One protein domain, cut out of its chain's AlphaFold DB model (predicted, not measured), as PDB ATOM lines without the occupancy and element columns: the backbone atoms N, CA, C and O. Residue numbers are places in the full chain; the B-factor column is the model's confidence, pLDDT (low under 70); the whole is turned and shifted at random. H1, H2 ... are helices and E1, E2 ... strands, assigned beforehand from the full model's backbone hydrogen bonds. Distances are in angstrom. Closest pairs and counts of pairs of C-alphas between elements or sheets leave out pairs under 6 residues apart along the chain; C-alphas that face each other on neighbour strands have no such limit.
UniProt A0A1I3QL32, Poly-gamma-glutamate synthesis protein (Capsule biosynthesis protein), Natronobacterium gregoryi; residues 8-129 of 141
ATOM      1  N   GLY A   8     144.121 137.828 129.837       95.44
ATOM      2  CA  GLY A   8     144.178 139.277 129.984       95.44
ATOM      3  C   GLY A   8     145.548 139.746 130.436       95.44
ATOM      4  O   GLY A   8     146.156 139.159 131.323       95.44
ATOM      5  N   PHE A   9     145.987 140.855 129.853       96.50
ATOM      6  CA  PHE A   9     147.128 141.627 130.326       96.50
ATOM      7  C   PHE A   9     146.643 143.035 130.624       96.50
ATOM      8  O   PHE A   9     146.024 143.673 129.765       96.50
ATOM      9  N   THR A  10     146.908 143.526 131.828       94.31
ATOM     10  CA  THR A  10     146.604 144.914 132.184       94.31
ATOM     11  C   THR A  10     147.853 145.778 132.135       94.31
ATOM     12  O   THR A  10     148.982 145.294 132.107       94.31
ATOM     13  N   GLY A  11     147.639 147.093 132.161       93.81
ATOM     14  CA  GLY A  11     148.703 148.029 132.503       93.81
ATOM     15  C   GLY A  11     149.009 148.005 134.001       93.81
ATOM     16  O   GLY A  11     148.724 147.034 134.707       93.81
ATOM     17  N   ASN A  12     149.549 149.121 134.477       97.31
ATOM     18  CA  ASN A  12     149.942 149.299 135.864       97.31
ATOM     19  C   ASN A  12     148.731 149.258 136.805       97.31
ATOM     20  O   ASN A  12     147.841 150.109 136.741       97.31
ATOM     21  N   VAL A  13     148.733 148.288 137.708       98.06
ATOM     22  CA  VAL A  13     147.838 148.214 138.858       98.06
ATOM     23  C   VAL A  13     148.551 148.903 140.017       98.06
ATOM     24  O   VAL A  13     149.387 148.318 140.697       98.06
ATOM     25  N   MET A  14     148.261 150.193 140.190       96.94
ATOM     26  CA  MET A  14     148.806 151.026 141.264       96.94
ATOM     27  C   MET A  14     147.739 151.172 142.353       96.94
ATOM     28  O   MET A  14     146.841 152.011 142.249       96.94
ATOM     29  N   LEU A  15     147.811 150.319 143.378       97.69
ATOM     30  CA  LEU A  15     146.866 150.303 144.506       97.69
ATOM     31  C   LEU A  15     147.271 151.262 145.634       97.69
ATOM     32  O   LEU A  15     146.513 151.468 146.575       97.69
ATOM     33  N   GLY A  16     148.451 151.875 145.539       96.00
ATOM     34  CA  GLY A  16     148.993 152.735 146.582       96.00
ATOM     35  C   GLY A  16     148.488 154.183 146.591       96.00
ATOM     36  O   GLY A  16     147.613 154.606 145.830       96.00
ATOM     37  N   ARG A  17     149.101 154.993 147.464       94.38
ATOM     38  CA  ARG A  17     148.824 156.437 147.623       94.38
ATOM     39  C   ARG A  17     147.331 156.719 147.851       94.38
ATOM     40  O   ARG A  17     146.715 156.164 148.745       94.38
ATOM     41  N   LEU A  18     146.745 157.588 147.026       95.62
ATOM     42  CA  LEU A  18     145.357 158.019 147.150       95.62
ATOM     43  C   LEU A  18     144.363 156.889 146.860       95.62
ATOM     44  O   LEU A  18     143.198 157.011 147.235       95.62
ATOM     45  N   VAL A  19     144.787 155.822 146.168       96.88
ATOM     46  CA  VAL A  19     143.947 154.635 145.980       96.88
ATOM     47  C   VAL A  19     143.821 153.903 147.314       96.88
ATOM     48  O   VAL A  19     142.687 153.685 147.739       96.88
ATOM     49  N   ASP A  20     144.938 153.659 148.002       96.69
ATOM     50  CA  ASP A  20     144.993 153.090 149.356       96.69
ATOM     51  C   ASP A  20     144.165 153.906 150.352       96.69
ATOM     52  O   ASP A  20     143.214 153.398 150.951       96.69
ATOM     53  N   ASP A  21     144.422 155.216 150.426       95.12
ATOM     54  CA  ASP A  21     143.707 156.116 151.337       95.12
ATOM     55  C   ASP A  21     142.185 156.087 151.115       95.12
ATOM     56  O   ASP A  21     141.400 156.227 152.053       95.12
ATOM     57  N   ARG A  22     141.744 155.911 149.862       95.56
ATOM     58  CA  ARG A  22     140.324 155.925 149.485       95.56
ATOM     59  C   ARG A  22     139.642 154.561 149.587       95.56
ATOM     60  O   ARG A  22     138.410 154.517 149.489       95.56
ATOM     61  N   HIS A  23     140.400 153.481 149.741       94.44
ATOM     62  CA  HIS A  23     139.875 152.116 149.849       94.44
ATOM     63  C   HIS A  23     140.051 151.502 151.235       94.44
ATOM     64  O   HIS A  23     139.391 150.508 151.525       94.44
ATOM     65  N   ARG A  24     140.786 152.161 152.139       86.94
ATOM     66  CA  ARG A  24     140.820 151.792 153.556       86.94
ATOM     67  C   ARG A  24     139.403 151.694 154.138       86.94
ATOM     68  O   ARG A  24     138.627 152.652 154.099       86.94
ATOM     69  N   GLY A  25     139.062 150.519 154.667       89.06
ATOM     70  CA  GLY A  25     137.753 150.230 155.265       89.06
ATOM     71  C   GLY A  25     136.598 150.055 154.270       89.06
ATOM     72  O   GLY A  25     135.439 150.036 154.685       89.06
ATOM     73  N   ARG A  26     136.874 149.946 152.965       95.81
ATOM     74  CA  ARG A  26     135.880 149.595 151.937       95.81
ATOM     75  C   ARG A  26     136.071 148.137 151.504       95.81
ATOM     76  O   ARG A  26     137.157 147.600 151.693       95.81
ATOM     77  N   PRO A  27     135.050 147.504 150.897       96.06
ATOM     78  CA  PRO A  27     135.223 146.187 150.294       96.06
ATOM     79  C   PRO A  27     136.364 146.201 149.258       96.06
ATOM     80  O   PRO A  27     136.403 147.151 148.464       96.06
ATOM     81  N   PRO A  28     137.247 145.188 149.224       94.56
ATOM     82  CA  PRO A  28     138.382 145.141 148.298       94.56
ATOM     83  C   PRO A  28     137.990 145.311 146.820       94.56
ATOM     84  O   PRO A  28     138.555 146.167 146.132       94.56
ATOM     85  N   SER A  29     136.926 144.642 146.348       93.00
ATOM     86  CA  SER A  29     136.367 144.801 144.983       93.00
ATOM     87  C   SER A  29     136.009 146.225 144.585       93.00
ATOM     88  O   SER A  29     135.883 146.533 143.394       93.00
ATOM     89  N   ALA A  30     135.808 147.127 145.547       95.50
ATOM     90  CA  ALA A  30     135.341 148.474 145.262       95.50
ATOM     91  C   ALA A  30     136.329 149.291 144.410       95.50
ATOM     92  O   ALA A  30     135.912 150.304 143.833       95.50
ATOM     93  N   VAL A  31     137.596 148.864 144.320       96.44
ATOM     94  CA  VAL A  31     138.600 149.456 143.427       96.44
ATOM     95  C   VAL A  31     138.314 149.148 141.951       96.44
ATOM     96  O   VAL A  31     138.493 150.018 141.100       96.44
ATOM     97  N   TRP A  32     137.765 147.967 141.649       95.00
ATOM     98  CA  TRP A  32     137.495 147.501 140.284       95.00
ATOM     99  C   TRP A  32     136.165 147.998 139.723       95.00
ATOM    100  O   TRP A  32     136.034 148.212 138.516       95.00
ATOM    101  N   ARG A  33     135.172 148.238 140.590       93.56
ATOM    102  CA  ARG A  33     133.839 148.745 140.204       93.56
ATOM    103  C   ARG A  33     133.249 147.934 139.037       93.56
ATOM    104  O   ARG A  33     133.265 146.711 139.057       93.56
ATOM    105  N   SER A  34     132.752 148.613 138.002       93.75
ATOM    106  CA  SER A  34     132.155 148.010 136.808       93.75
ATOM    107  C   SER A  34     133.154 147.291 135.900       93.75
ATOM    108  O   SER A  34     132.747 146.728 134.890       93.75
ATOM    109  N   VAL A  35     134.459 147.369 136.178       93.06
ATOM    110  CA  VAL A  35     135.459 146.643 135.392       93.06
ATOM    111  C   VAL A  35     135.568 145.197 135.855       93.06
ATOM    112  O   VAL A  35     135.903 144.381 135.012       93.06
ATOM    113  N   LEU A  36     135.222 144.877 137.110       95.19
ATOM    114  CA  LEU A  36     135.457 143.578 137.764       95.19
ATOM    115  C   LEU A  36     134.957 142.354 136.980       95.19
ATOM    116  O   LEU A  36     135.645 141.341 136.921       95.19
ATOM    117  N   GLU A  37     133.811 142.462 136.309       93.81
ATOM    118  CA  GLU A  37     133.237 141.356 135.526       93.81
ATOM    119  C   GLU A  37     134.114 140.953 134.328       93.81
ATOM    120  O   GLU A  37     134.071 139.816 133.861       93.81
ATOM    121  N   ARG A  38     134.917 141.884 133.795       93.44
ATOM    122  CA  ARG A  38     135.786 141.621 132.639       93.44
ATOM    123  C   ARG A  38     136.943 140.682 132.981       93.44
ATOM    124  O   ARG A  38     137.070 139.697 132.259       93.44
ATOM    125  N   PRO A  39     137.790 140.966 133.991       93.69
ATOM    126  CA  PRO A  39     138.856 140.062 134.375       93.69
ATOM    127  C   PRO A  39     138.331 138.742 134.945       93.69
ATOM    128  O   PRO A  39     138.878 137.704 134.599       93.69
ATOM    129  N   GLN A  40     137.215 138.744 135.684       92.25
ATOM    130  CA  GLN A  40     136.607 137.505 136.194       92.25
ATOM    131  C   GLN A  40     136.127 136.549 135.089       92.25
ATOM    132  O   GLN A  40     136.030 135.348 135.309       92.25
ATOM    133  N   GLY A  41     135.822 137.066 133.896       91.62
ATOM    134  CA  GLY A  41     135.448 136.257 132.734       91.62
ATOM    135  C   GLY A  41     136.631 135.742 131.904       91.62
ATOM    136  O   GLY A  41     136.411 135.281 130.779       91.62
ATOM    137  N   LEU A  42     137.867 135.906 132.382       92.75
ATOM    138  CA  LEU A  42     139.079 135.405 131.736       92.75
ATOM    139  C   LEU A  42     139.506 134.072 132.342       92.75
ATOM    140  O   LEU A  42     139.254 133.793 133.510       92.75
ATOM    141  N   ASP A  43     140.212 133.276 131.546       92.06
ATOM    142  CA  ASP A  43     140.827 132.047 132.037       92.06
ATOM    143  C   ASP A  43     142.134 132.327 132.795       92.06
ATOM    144  O   ASP A  43     142.522 131.537 133.652       92.06
ATOM    145  N   ALA A  44     142.804 133.439 132.465       93.81
ATOM    146  CA  ALA A  44     143.993 133.911 133.160       93.81
ATOM    147  C   ALA A  44     144.145 135.441 133.101       93.81
ATOM    148  O   ALA A  44     143.866 136.058 132.063       93.81
ATOM    149  N   LEU A  45     144.661 136.043 134.172       96.19
ATOM    150  CA  LEU A  45     144.941 137.475 134.260       96.19
ATOM    151  C   LEU A  45     146.359 137.760 134.761       96.19
ATOM    152  O   LEU A  45     146.753 137.364 135.856       96.19
ATOM    153  N   VAL A  46     147.090 138.545 133.971       97.69
ATOM    154  CA  VAL A  46     148.419 139.059 134.302       97.69
ATOM    155  C   VAL A  46     148.351 140.570 134.502       97.69
ATOM    156  O   VAL A  46     147.826 141.297 133.648       97.69
ATOM    157  N   VAL A  47     148.931 141.056 135.597       98.38
ATOM    158  CA  VAL A  47     148.996 142.487 135.920       98.38
ATOM    159  C   VAL A  47     150.433 142.947 136.143       98.38
ATOM    160  O   VAL A  47     151.273 142.185 136.611       98.38
ATOM    161  N   ASN A  48     150.728 144.216 135.850       98.62
ATOM    162  CA  ASN A  48     151.930 144.868 136.372       98.62
ATOM    163  C   ASN A  48     151.590 145.511 137.720       98.62
ATOM    164  O   ASN A  48     150.907 146.538 137.742       98.62
ATOM    165  N   LEU A  49     152.038 144.923 138.829       98.75
ATOM    166  CA  LEU A  49     151.754 145.437 140.169       98.75
ATOM    167  C   LEU A  49     152.717 146.583 140.500       98.75
ATOM    168  O   LEU A  49     153.846 146.376 140.941       98.75
ATOM    169  N   GLU A  50     152.273 147.816 140.271       98.25
ATOM    170  CA  GLU A  50     153.100 149.022 140.373       98.25
ATOM    171  C   GLU A  50     153.033 149.650 141.776       98.25
ATOM    172  O   GLU A  50     152.786 150.843 141.946       98.25
ATOM    173  N   CYS A  51     153.208 148.836 142.812       98.25
ATOM    174  CA  CYS A  51     153.383 149.270 144.198       98.25
ATOM    175  C   CYS A  51     153.929 148.117 145.042       98.25
ATOM    176  O   CYS A  51     153.729 146.957 144.694       98.25
ATOM    177  N   CYS A  52     154.559 148.418 146.177       98.31
ATOM    178  CA  CYS A  52     154.816 147.392 147.190       98.31
ATOM    179  C   CYS A  52     153.569 147.164 148.066       98.31
ATOM    180  O   CYS A  52     152.827 148.110 148.362       98.31
ATOM    181  N   LEU A  53     153.368 145.924 148.505       98.44
ATOM    182  CA  LEU A  53     152.333 145.503 149.449       98.44
ATOM    183  C   LEU A  53     153.014 145.294 150.799       98.44
ATOM    184  O   LEU A  53     153.703 144.301 150.990       98.44
ATOM    185  N   SER A  54     152.950 146.287 151.682       97.69
ATOM    186  CA  SER A  54     153.670 146.238 152.960       97.69
ATOM    187  C   SER A  54     153.248 147.399 153.855       97.69
ATOM    188  O   SER A  54     153.006 148.512 153.385       97.69
ATOM    189  N   SER A  55     153.240 147.176 155.168       95.12
ATOM    190  CA  SER A  55     153.177 148.252 156.170       95.12
ATOM    191  C   SER A  55     154.562 148.628 156.723       95.12
ATOM    192  O   SER A  55     154.711 149.655 157.398       95.12
ATOM    193  N   ARG A  56     155.593 147.834 156.406       96.81
ATOM    194  CA  ARG A  56     156.980 147.972 156.864       96.81
ATOM    195  C   ARG A  56     157.862 148.632 155.790       96.81
ATOM    196  O   ARG A  56     157.388 149.224 154.820       96.81
ATOM    197  N   GLY A  57     159.172 148.634 156.044       96.69
ATOM    198  CA  GLY A  57     160.180 149.256 155.182       96.69
ATOM    199  C   GLY A  57     160.366 150.759 155.386       96.69
ATOM    200  O   GLY A  57     159.615 151.430 156.099       96.69
ATOM    201  N   GLN A  58     161.430 151.289 154.782       97.62
ATOM    202  CA  GLN A  58     161.764 152.713 154.823       97.62
ATOM    203  C   GLN A  58     161.571 153.302 153.437       97.62
ATOM    204  O   GLN A  58     162.074 152.766 152.460       97.62
ATOM    205  N   GLN A  59     160.861 154.424 153.352       97.56
ATOM    206  CA  GLN A  59     160.676 155.117 152.082       97.56
ATOM    207  C   GLN A  59     162.038 155.481 151.468       97.56
ATOM    208  O   GLN A  59     162.864 156.102 152.141       97.56
ATOM    209  N   TRP A  60     162.232 155.159 150.187       97.25
ATOM    210  CA  TRP A  60     163.458 155.429 149.439       97.25
ATOM    211  C   TRP A  60     163.851 156.909 149.496       97.25
ATOM    212  O   TRP A  60     163.085 157.785 149.075       97.25
ATOM    213  N   ARG A  61     165.077 157.186 149.961       96.31
ATOM    214  CA  ARG A  61     165.636 158.549 150.110       96.31
ATOM    215  C   ARG A  61     166.983 158.768 149.416       96.31
ATOM    216  O   ARG A  61     167.525 159.866 149.479       96.31
ATOM    217  N   ARG A  62     167.536 157.744 148.757       94.00
ATOM    218  CA  ARG A  62     168.893 157.784 148.169       94.00
ATOM    219  C   ARG A  62     168.998 158.725 146.968       94.00
ATOM    220  O   ARG A  62     170.067 159.255 146.686       94.00
ATOM    221  N   THR A  63     167.894 158.914 146.256       94.56
ATOM    222  CA  THR A  63     167.774 159.810 145.102       94.56
ATOM    223  C   THR A  63     166.442 160.545 145.163       94.56
ATOM    224  O   THR A  63     165.513 160.111 145.849       94.56
ATOM    225  N   ASN A  64     166.334 161.660 144.438       93.75
ATOM    226  CA  ASN A  64     165.061 162.354 144.317       93.75
ATOM    227  C   ASN A  64     164.065 161.484 143.543       93.75
ATOM    228  O   ASN A  64     164.266 161.204 142.360       93.75
ATOM    229  N   ARG A  65     162.984 161.091 144.214       91.38
ATOM    230  CA  ARG A  65     161.899 160.300 143.645       91.38
ATOM    231  C   ARG A  65     160.583 160.930 144.104       91.38
ATOM    232  O   ARG A  65     160.285 160.872 145.293       91.38
ATOM    233  N   PRO A  66     159.829 161.600 143.216       92.25
ATOM    234  CA  PRO A  66     158.685 162.415 143.630       92.25
ATOM    235  C   PRO A  66     157.488 161.581 144.095       92.25
ATOM    236  O   PRO A  66     156.586 162.107 144.744       92.25
ATOM    237  N   PHE A  67     157.464 160.296 143.740       94.62
ATOM    238  CA  PHE A  67     156.358 159.400 144.021       94.62
ATOM    239  C   PHE A  67     156.855 158.088 144.616       94.62
ATOM    240  O   PHE A  67     157.854 157.527 144.155       94.62
ATOM    241  N   HIS A  68     156.105 157.618 145.612       97.44
ATOM    242  CA  HIS A  68     156.297 156.347 146.295       97.44
ATOM    243  C   HIS A  68     154.951 155.630 146.361       97.44
ATOM    244  O   HIS A  68     153.969 156.222 146.822       97.44
ATOM    245  N   PHE A  69     154.879 154.407 145.845       98.06
ATOM    246  CA  PHE A  69     153.643 153.638 145.730       98.06
ATOM    247  C   PHE A  69     153.681 152.441 146.678       98.06
ATOM    248  O   PHE A  69     154.429 151.490 146.475       98.06
ATOM    249  N   ARG A  70     152.846 152.503 147.716       98.00
ATOM    250  CA  ARG A  70     152.637 151.436 148.695       98.00
ATOM    251  C   ARG A  70     151.165 151.305 149.003       98.00
ATOM    252  O   ARG A  70     150.506 152.334 149.181       98.00
ATOM    253  N   ALA A  71     150.702 150.068 149.056       98.19
ATOM    254  CA  ALA A  71     149.366 149.716 149.493       98.19
ATOM    255  C   ALA A  71     149.443 148.849 150.754       98.19
ATOM    256  O   ALA A  71     150.414 148.117 150.962       98.19
ATOM    257  N   ASP A  72     148.416 148.966 151.583       97.31
ATOM    258  CA  ASP A  72     148.161 148.065 152.698       97.31
ATOM    259  C   ASP A  72     147.729 146.693 152.150       97.31
ATOM    260  O   ASP A  72     146.757 146.581 151.395       97.31
ATOM    261  N   SER A  73     148.495 145.657 152.495       97.38
ATOM    262  CA  SER A  73     148.295 144.285 152.027       97.38
ATOM    263  C   SER A  73     146.921 143.735 152.411       97.38
ATOM    264  O   SER A  73     146.338 143.004 151.613       97.38
ATOM    265  N   ASP A  74     146.365 144.152 153.556       96.25
ATOM    266  CA  ASP A  74     145.124 143.603 154.122       96.25
ATOM    267  C   ASP A  74     143.900 143.806 153.219       96.25
ATOM    268  O   ASP A  74     142.930 143.053 153.303       96.25
ATOM    269  N   TRP A  75     143.913 144.822 152.350       97.25
ATOM    270  CA  TRP A  75     142.855 145.022 151.352       97.25
ATOM    271  C   TRP A  75     143.359 144.871 149.918       97.25
ATOM    272  O   TRP A  75     142.584 144.487 149.041       97.25
ATOM    273  N   ALA A  76     144.631 145.185 149.655       98.25
ATOM    274  CA  ALA A  76     145.176 145.157 148.307       98.25
ATOM    275  C   ALA A  76     145.318 143.727 147.774       98.25
ATOM    276  O   ALA A  76     144.996 143.498 146.611       98.25
ATOM    277  N   VAL A  77     145.737 142.772 148.614       98.44
ATOM    278  CA  VAL A  77     145.828 141.356 148.226       98.44
ATOM    279  C   VAL A  77     144.436 140.793 147.908       98.44
ATOM    280  O   VAL A  77     144.240 140.387 146.761       98.44
ATOM    281  N   PRO A  78     143.418 140.917 148.792       98.12
ATOM    282  CA  PRO A  78     142.051 140.522 148.453       98.12
ATOM    283  C   PRO A  78     141.491 141.199 147.201       98.12
ATOM    284  O   PRO A  78     140.718 140.605 146.457       98.12
ATOM    285  N   ALA A  79     141.877 142.448 146.921       98.06
ATOM    286  CA  ALA A  79     141.454 143.103 145.692       98.06
ATOM    287  C   ALA A  79     142.033 142.399 144.450       98.06
ATOM    288  O   ALA A  79     141.310 142.240 143.467       98.06
ATOM    289  N   LEU A  80     143.299 141.975 144.470       98.44
ATOM    290  CA  LEU A  80     143.901 141.211 143.371       98.44
ATOM    291  C   LEU A  80     143.216 139.844 143.205       98.44
ATOM    292  O   LEU A  80     142.845 139.487 142.085       98.44
ATOM    293  N   GLU A  81     142.964 139.138 144.310       97.88
ATOM    294  CA  GLU A  81     142.264 137.845 144.315       97.88
ATOM    295  C   GLU A  81     140.840 137.960 143.751       97.88
ATOM    296  O   GLU A  81     140.449 137.196 142.872       97.88
ATOM    297  N   GLU A  82     140.064 138.959 144.189       96.81
ATOM    298  CA  GLU A  82     138.685 139.164 143.726       96.81
ATOM    299  C   GLU A  82     138.614 139.473 142.220       96.81
ATOM    300  O   GLU A  82     137.635 139.112 141.557       96.81
ATOM    301  N   ALA A  83     139.647 140.116 141.662       97.00
ATOM    302  CA  ALA A  83     139.773 140.323 140.222       97.00
ATOM    303  C   ALA A  83     140.200 139.061 139.456       97.00
ATOM    304  O   ALA A  83     140.123 139.063 138.229       97.00
ATOM    305  N   GLY A  84     140.619 138.000 140.145       96.19
ATOM    306  CA  GLY A  84     141.143 136.786 139.532       96.19
ATOM    307  C   GLY A  84     142.541 136.976 138.952       96.19
ATOM    308  O   GLY A  84     142.830 136.416 137.901       96.19
ATOM    309  N   VAL A  85     143.381 137.809 139.579       97.62
ATOM    310  CA  VAL A  85     144.789 137.966 139.184       97.62
ATOM    311  C   VAL A  85     145.534 136.666 139.458       97.62
ATOM    312  O   VAL A  85     145.596 136.227 140.599       97.62
ATOM    313  N   ASP A  86     146.133 136.086 138.421       97.25
ATOM    314  CA  ASP A  86     146.939 134.869 138.548       97.25
ATOM    315  C   ASP A  86     148.438 135.179 138.572       97.25
ATOM    316  O   ASP A  86     149.204 134.431 139.169       97.25
ATOM    317  N   VAL A  87     148.867 136.268 137.912       98.19
ATOM    318  CA  VAL A  87     150.283 136.655 137.841       98.19
ATOM    319  C   VAL A  87     150.492 138.149 138.068       98.19
ATOM    320  O   VAL A  87     149.911 138.986 137.370       98.19
ATOM    321  N   CYS A  88     151.434 138.480 138.947       98.62
ATOM    322  CA  CYS A  88     151.979 139.819 139.137       98.62
ATOM    323  C   CYS A  88     153.387 139.946 138.526       98.62
ATOM    324  O   CYS A  88     154.354 139.332 138.978       98.62
ATOM    325  N   ALA A  89     153.534 140.812 137.526       98.50
ATOM    326  CA  ALA A  89     154.835 141.292 137.078       98.50
ATOM    327  C   ALA A  89     155.330 142.406 138.013       98.50
ATOM    328  O   ALA A  89     154.624 143.390 138.250       98.50
ATOM    329  N   LEU A  90     156.553 142.252 138.526       98.62
ATOM    330  CA  LEU A  90     157.148 143.112 139.553       98.62
ATOM    331  C   LEU A  90     158.364 143.906 139.068       98.62
ATOM    332  O   LEU A  90     158.827 144.792 139.782       98.62
ATOM    333  N   ALA A  91     158.865 143.631 137.856       96.94
ATOM    334  CA  ALA A  91     159.984 144.345 137.228       96.94
ATOM    335  C   ALA A  91     159.596 145.768 136.775       96.94
ATOM    336  O   ALA A  91     159.780 146.164 135.623       96.94
ATOM    337  N   ASN A  92     159.036 146.546 137.692       96.62
ATOM    338  CA  ASN A  92     158.737 147.954 137.545       96.62
ATOM    339  C   ASN A  92     159.607 148.769 138.504       96.62
ATOM    340  O   ASN A  92     160.313 148.256 139.372       96.62
ATOM    341  N   ASN A  93     159.578 150.083 138.339       95.50
ATOM    342  CA  ASN A  93     160.408 150.973 139.129       95.50
ATOM    343  C   ASN A  93     159.919 151.118 140.582       95.50
ATOM    344  O   ASN A  93     160.697 151.607 141.397       95.50
ATOM    345  N   HIS A  94     158.675 150.747 140.908       97.81
ATOM    346  CA  HIS A  94     157.992 151.090 142.160       97.81
ATOM    347  C   HIS A  94     157.976 149.990 143.235       97.81
ATOM    348  O   HIS A  94     157.716 150.294 144.400       97.81
ATOM    349  N   VAL A  95     158.310 148.741 142.897       97.31
ATOM    350  CA  VAL A  95     158.304 147.619 143.859       97.31
ATOM    351  C   VAL A  95     159.294 147.803 145.028       97.31
ATOM    352  O   VAL A  95     159.102 147.250 146.105       97.31
ATOM    353  N   VAL A  96     160.328 148.639 144.856       96.88
ATOM    354  CA  VAL A  96     161.356 148.948 145.875       96.88
ATOM    355  C   VAL A  96     161.224 150.348 146.484       96.88
ATOM    356  O   VAL A  96     162.168 150.870 147.082       96.88
ATOM    357  N   ASP A  97     160.055 150.981 146.365       98.00
ATOM    358  CA  ASP A  97     159.829 152.334 146.891       98.00
ATOM    359  C   ASP A  97     160.008 152.444 148.408       98.00
ATOM    360  O   ASP A  97     160.272 153.537 148.918       98.00
ATOM    361  N   TYR A  98     159.893 151.317 149.112       98.19
ATOM    362  CA  TYR A  98     160.076 151.193 150.558       98.19
ATOM    363  C   TYR A  98     161.228 150.242 150.924       98.19
ATOM    364  O   TYR A  98     161.256 149.650 152.009       98.19
ATOM    365  N   GLU A  99     162.202 150.152 150.013       97.56
ATOM    366  CA  GLU A  99     163.421 149.353 150.124       97.56
ATOM    367  C   GLU A  99     163.153 147.845 150.305       97.56
ATOM    368  O   GLU A  99     162.047 147.346 150.095       97.56
ATOM    369  N   GLU A 100     164.201 147.090 150.627       97.75
ATOM    370  CA  GLU A 100     164.202 145.625 150.571       97.75
ATOM    371  C   GLU A 100     163.194 144.965 151.518       97.75
ATOM    372  O   GLU A 100     162.697 143.886 151.222       97.75
ATOM    373  N   VAL A 101     162.893 145.587 152.663       98.44
ATOM    374  CA  VAL A 101     161.933 145.031 153.633       98.44
ATOM    375  C   VAL A 101     160.537 144.959 153.021       98.44
ATOM    376  O   VAL A 101     159.884 143.930 153.132       98.44
ATOM    377  N   ALA A 102     160.101 146.029 152.351       98.44
ATOM    378  CA  ALA A 102     158.793 146.051 151.709       98.44
ATOM    379  C   ALA A 102     158.755 145.178 150.450       98.44
ATOM    380  O   ALA A 102     157.713 144.602 150.152       98.44
ATOM    381  N   LEU A 103     159.881 145.052 149.732       98.62
ATOM    382  CA  LEU A 103     159.993 144.092 148.636       98.62
ATOM    383  C   LEU A 103     159.755 142.668 149.147       98.62
ATOM    384  O   LEU A 103     158.871 142.009 148.619       98.62
ATOM    385  N   ARG A 104     160.488 142.220 150.178       98.62
ATOM    386  CA  ARG A 104     160.348 140.860 150.732       98.62
ATOM    387  C   ARG A 104     158.917 140.573 151.185       98.62
ATOM    388  O   ARG A 104     158.362 139.577 150.752       98.62
ATOM    389  N   GLU A 105     158.288 141.490 151.922       98.62
ATOM    390  CA  GLU A 105     156.874 141.327 152.308       98.62
ATOM    391  C   GLU A 105     155.927 141.294 151.103       98.62
ATOM    392  O   GLU A 105     154.959 140.548 151.105       98.62
ATOM    393  N   THR A 106     156.212 142.054 150.041       98.75
ATOM    394  CA  THR A 106     155.411 141.975 148.809       98.75
ATOM    395  C   THR A 106     155.515 140.590 148.175       98.75
ATOM    396  O   THR A 106     154.509 140.075 147.698       98.75
ATOM    397  N   LEU A 107     156.713 139.992 148.155       98.75
ATOM    398  CA  LEU A 107     156.907 138.629 147.652       98.75
ATOM    399  C   LEU A 107     156.155 137.621 148.529       98.75
ATOM    400  O   LEU A 107     155.388 136.830 147.994       98.75
ATOM    401  N   GLU A 108     156.313 137.712 149.854       98.69
ATOM    402  CA  GLU A 108     155.638 136.849 150.834       98.69
ATOM    403  C   GLU A 108     154.112 136.913 150.689       98.69
ATOM    404  O   GLU A 108     153.468 135.877 150.587       98.69
ATOM    405  N   HIS A 109     153.526 138.108 150.589       98.81
ATOM    406  CA  HIS A 109     152.079 138.264 150.437       98.81
ATOM    407  C   HIS A 109     151.528 137.710 149.120       98.81
ATOM    408  O   HIS A 109     150.399 137.226 149.093       98.81
ATOM    409  N   LEU A 110     152.287 137.799 148.025       98.62
ATOM    410  CA  LEU A 110     151.880 137.198 146.752       98.62
ATOM    411  C   LEU A 110     151.981 135.671 146.813       98.62
ATOM    412  O   LEU A 110     151.052 134.992 146.383       98.62
ATOM    413  N   ASP A 111     153.056 135.150 147.411       98.12
ATOM    414  CA  ASP A 111     153.268 133.712 147.591       98.12
ATOM    415  C   ASP A 111     152.186 133.105 148.516       98.12
ATOM    416  O   ASP A 111     151.636 132.048 148.215       98.12
ATOM    417  N   GLU A 112     151.822 133.789 149.608       98.50
ATOM    418  CA  GLU A 112     150.745 133.392 150.534       98.50
ATOM    419  C   GLU A 112     149.353 133.417 149.888       98.50
ATOM    420  O   GLU A 112     148.506 132.593 150.235       98.50
ATOM    421  N   ALA A 113     149.118 134.347 148.958       98.06
ATOM    422  CA  ALA A 113     147.868 134.466 148.207       98.06
ATOM    423  C   ALA A 113     147.800 133.535 146.985       98.06
ATOM    424  O   ALA A 113     146.847 133.608 146.212       98.06
ATOM    425  N   GLU A 114     148.821 132.695 146.773       97.00
ATOM    426  CA  GLU A 114     148.949 131.827 145.596       97.00
ATOM    427  C   GLU A 114     148.880 132.611 144.263       97.00
ATOM    428  O   GLU A 114     148.436 132.094 143.235       97.00
ATOM    429  N   ILE A 115     149.336 133.872 144.271       97.88
ATOM    430  CA  ILE A 115     149.476 134.712 143.078       97.88
ATOM    431  C   ILE A 115     150.917 134.600 142.594       97.88
ATOM    432  O   ILE A 115     151.850 135.096 143.227       97.88
ATOM    433  N   GLU A 116     151.102 133.999 141.422       98.00
ATOM    434  CA  GLU A 116     152.427 133.828 140.841       98.00
ATOM    435  C   GLU A 116     153.087 135.184 140.562       98.00
ATOM    436  O   GLU A 116     152.440 136.179 140.218       98.00
ATOM    437  N   ARG A 117     154.413 135.241 140.662       98.12
ATOM    438  CA  ARG A 117     155.161 136.489 140.481       98.12
ATOM    439  C   ARG A 117     156.394 136.309 139.618       98.12
ATOM    440  O   ARG A 117     157.042 135.270 139.634       98.12
ATOM    441  N   ALA A 118     156.735 137.357 138.875       98.25
ATOM    442  CA  ALA A 118     157.939 137.393 138.052       98.25
ATOM    443  C   ALA A 118     158.599 138.773 138.073       98.25
ATOM    444  O   ALA A 118     157.930 139.802 138.199       98.25
ATOM    445  N   GLY A 119     159.917 138.811 137.874       98.12
ATOM    446  CA  GLY A 119     160.662 140.062 137.719       98.12
ATOM    447  C   GLY A 119     161.156 140.699 139.020       98.12
ATOM    448  O   GLY A 119     161.715 141.794 138.977       98.12
ATOM    449  N   ALA A 120     160.977 140.030 140.161       98.31
ATOM    450  CA  ALA A 120     161.612 140.375 141.427       98.31
ATOM    451  C   ALA A 120     161.812 139.123 142.297       98.31
ATOM    452  O   ALA A 120     161.035 138.172 142.220       98.31
ATOM    453  N   GLY A 121     162.855 139.141 143.122       97.38
ATOM    454  CA  GLY A 121     163.253 138.044 144.002       97.38
ATOM    455  C   GLY A 121     164.294 138.518 145.014       97.38
ATOM    456  O   GLY A 121     164.811 139.633 144.895       97.38
ATOM    457  N   GLU A 122     164.618 137.681 145.998       96.44
ATOM    458  CA  GLU A 122     165.696 137.959 146.956       96.44
ATOM    459  C   GLU A 122     167.079 137.802 146.317       96.44
ATOM    460  O   GLU A 122     168.069 138.384 146.774       96.44
ATOM    461  N   THR A 123     167.144 137.054 145.216       97.50
ATOM    462  CA  THR A 123     168.340 136.884 144.396       97.50
ATOM    463  C   THR A 123     168.081 137.262 142.939       97.50
ATOM    464  O   THR A 123     166.949 137.281 142.461       97.50
ATOM    465  N   ILE A 124     169.157 137.534 142.191       97.44
ATOM    466  CA  ILE A 124     169.066 137.761 140.738       97.44
ATOM    467  C   ILE A 124     168.502 136.523 140.029       97.44
ATOM    468  O   ILE A 124     167.764 136.674 139.065       97.44
ATOM    469  N   ALA A 125     168.846 135.318 140.499       98.31
ATOM    470  CA  ALA A 125     168.334 134.079 139.923       98.31
ATOM    471  C   ALA A 125     166.806 134.016 140.051       98.31
ATOM    472  O   ALA A 125     166.129 133.918 139.038       98.31
ATOM    473  N   GLU A 126     166.272 134.205 141.261       97.44
ATOM    474  CA  GLU A 126     164.823 134.261 141.500       97.44
ATOM    475  C   GLU A 126     164.134 135.371 140.702       97.44
ATOM    476  O   GLU A 126     163.074 135.154 140.132       97.44
ATOM    477  N   ALA A 127     164.740 136.561 140.615       97.62
ATOM    478  CA  ALA A 127     164.165 137.668 139.855       97.62
ATOM    479  C   ALA A 127     164.078 137.391 138.340       97.62
ATOM    480  O   ALA A 127     163.289 138.041 137.651       97.62
ATOM    481  N   LEU A 128     164.898 136.467 137.824       97.94
ATOM    482  CA  LEU A 128     164.921 136.047 136.421       97.94
ATOM    483  C   LEU A 128     164.068 134.801 136.146       97.94
ATOM    484  O   LEU A 128     163.839 134.500 134.972       97.94
ATOM    485  N   GLU A 129     163.602 134.092 137.176       97.69
ATOM    486  CA  GLU A 129     162.683 132.969 136.997       97.69
ATOM    487  C   GLU A 129     161.328 133.467 136.456       97.69
ATOM    488  O   GLU A 129     160.832 134.530 136.857       97.69
TER     489      GLU A 129
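What this domain is: This is residues 8 to 129 of the 141 residues of the protein "Poly-gamma-glutamate synthesis protein (Capsule biosynthesis protein)" of Natronobacterium gregoryi (UniProt A0A1I3QL32). A small parallel sheet of four strands has H4 and H5 on one side, while its other side is bare. H1 and H2 lie on the helix side beyond H4, H3 and H6 stand at opposite ends of the body, and a long loop, residues 50 to 72, reaches out to Arg 62. The printed part has 122 residues with six named helices and four named strands, in the order E1 H1 H2 H3 E2 H4 E3 H5 E4 H6; the sheet order is E1 E2 E3 E4, and the class is mixed, helices and strands. The whole is compact, with a radius of gyration of the C-alphas of 13.8 A and spans of 41 by 33 by 23 A.

How they stand to each other: E1, residues 8 to 13, is an edge strand parallel to E2, residues 44 to 49, at 18 degrees; N 10 and O 46 are 3.0 A apart, within hydrogen-bond range. E3, residues 87 to 89, is parallel to E2 at 30 degrees, with N 89 and O 47 at 2.8 A. The other edge strand, E4, residues 116 to 118, is parallel to E3 at 20 degrees, with N 88 and O 116 at 2.8 A. H5, residues 99 to 112, only grazes the sheet with residues 106 to 111. H4, residues 73 to 82, only grazes it with residue 80. H4 and H5 only just touch, with 3 pairs of C-alphas within 8 A, the closest those of Ser 73 and His 109 at 7.3 A; they run the same way at a steep tilt of 42 degrees, and H5 uses residues 109 to 110 alone. E2, H4, E3 and E3, H5, E4 are strand-helix-strand units, parallel neighbour strands joined through a helix, with right-handed crossovers; E1, H1 H2 H3, E2 is another, with H1 at residues 18 to 23, H2 at 28 to 31 and H3 at 37 to 40. H2 touches H4, the C-alphas of Pro 28 and Ala 79 being closest at 4.5 A. H3 only grazes the sheet, as does H6, residues 124 to 128. Every O i to N i+4 pair is within hydrogen-bond range in H1, H5 and H6, and 5 of 6 in H4; H2 and H3 are too short for one.

Where its parts are: E1 begins at C-alpha 8 (144.178, 139.277, 129.984) and is 13.1 A long; E2 is 15.6 A, H4 13.7 A. H5, 20.4 A long, begins at C-alpha 99 (163.421, 149.353, 150.124). H6 ends at C-alpha 128 (164.921, 136.047, 136.421).

The domain as a whole: The C-alphas farthest apart are those of Gly 41 and Arg 62, 42.7 A. The printed part has no cut; the link E2 to H4 is long. No printed residue is under 70 in pLDDT.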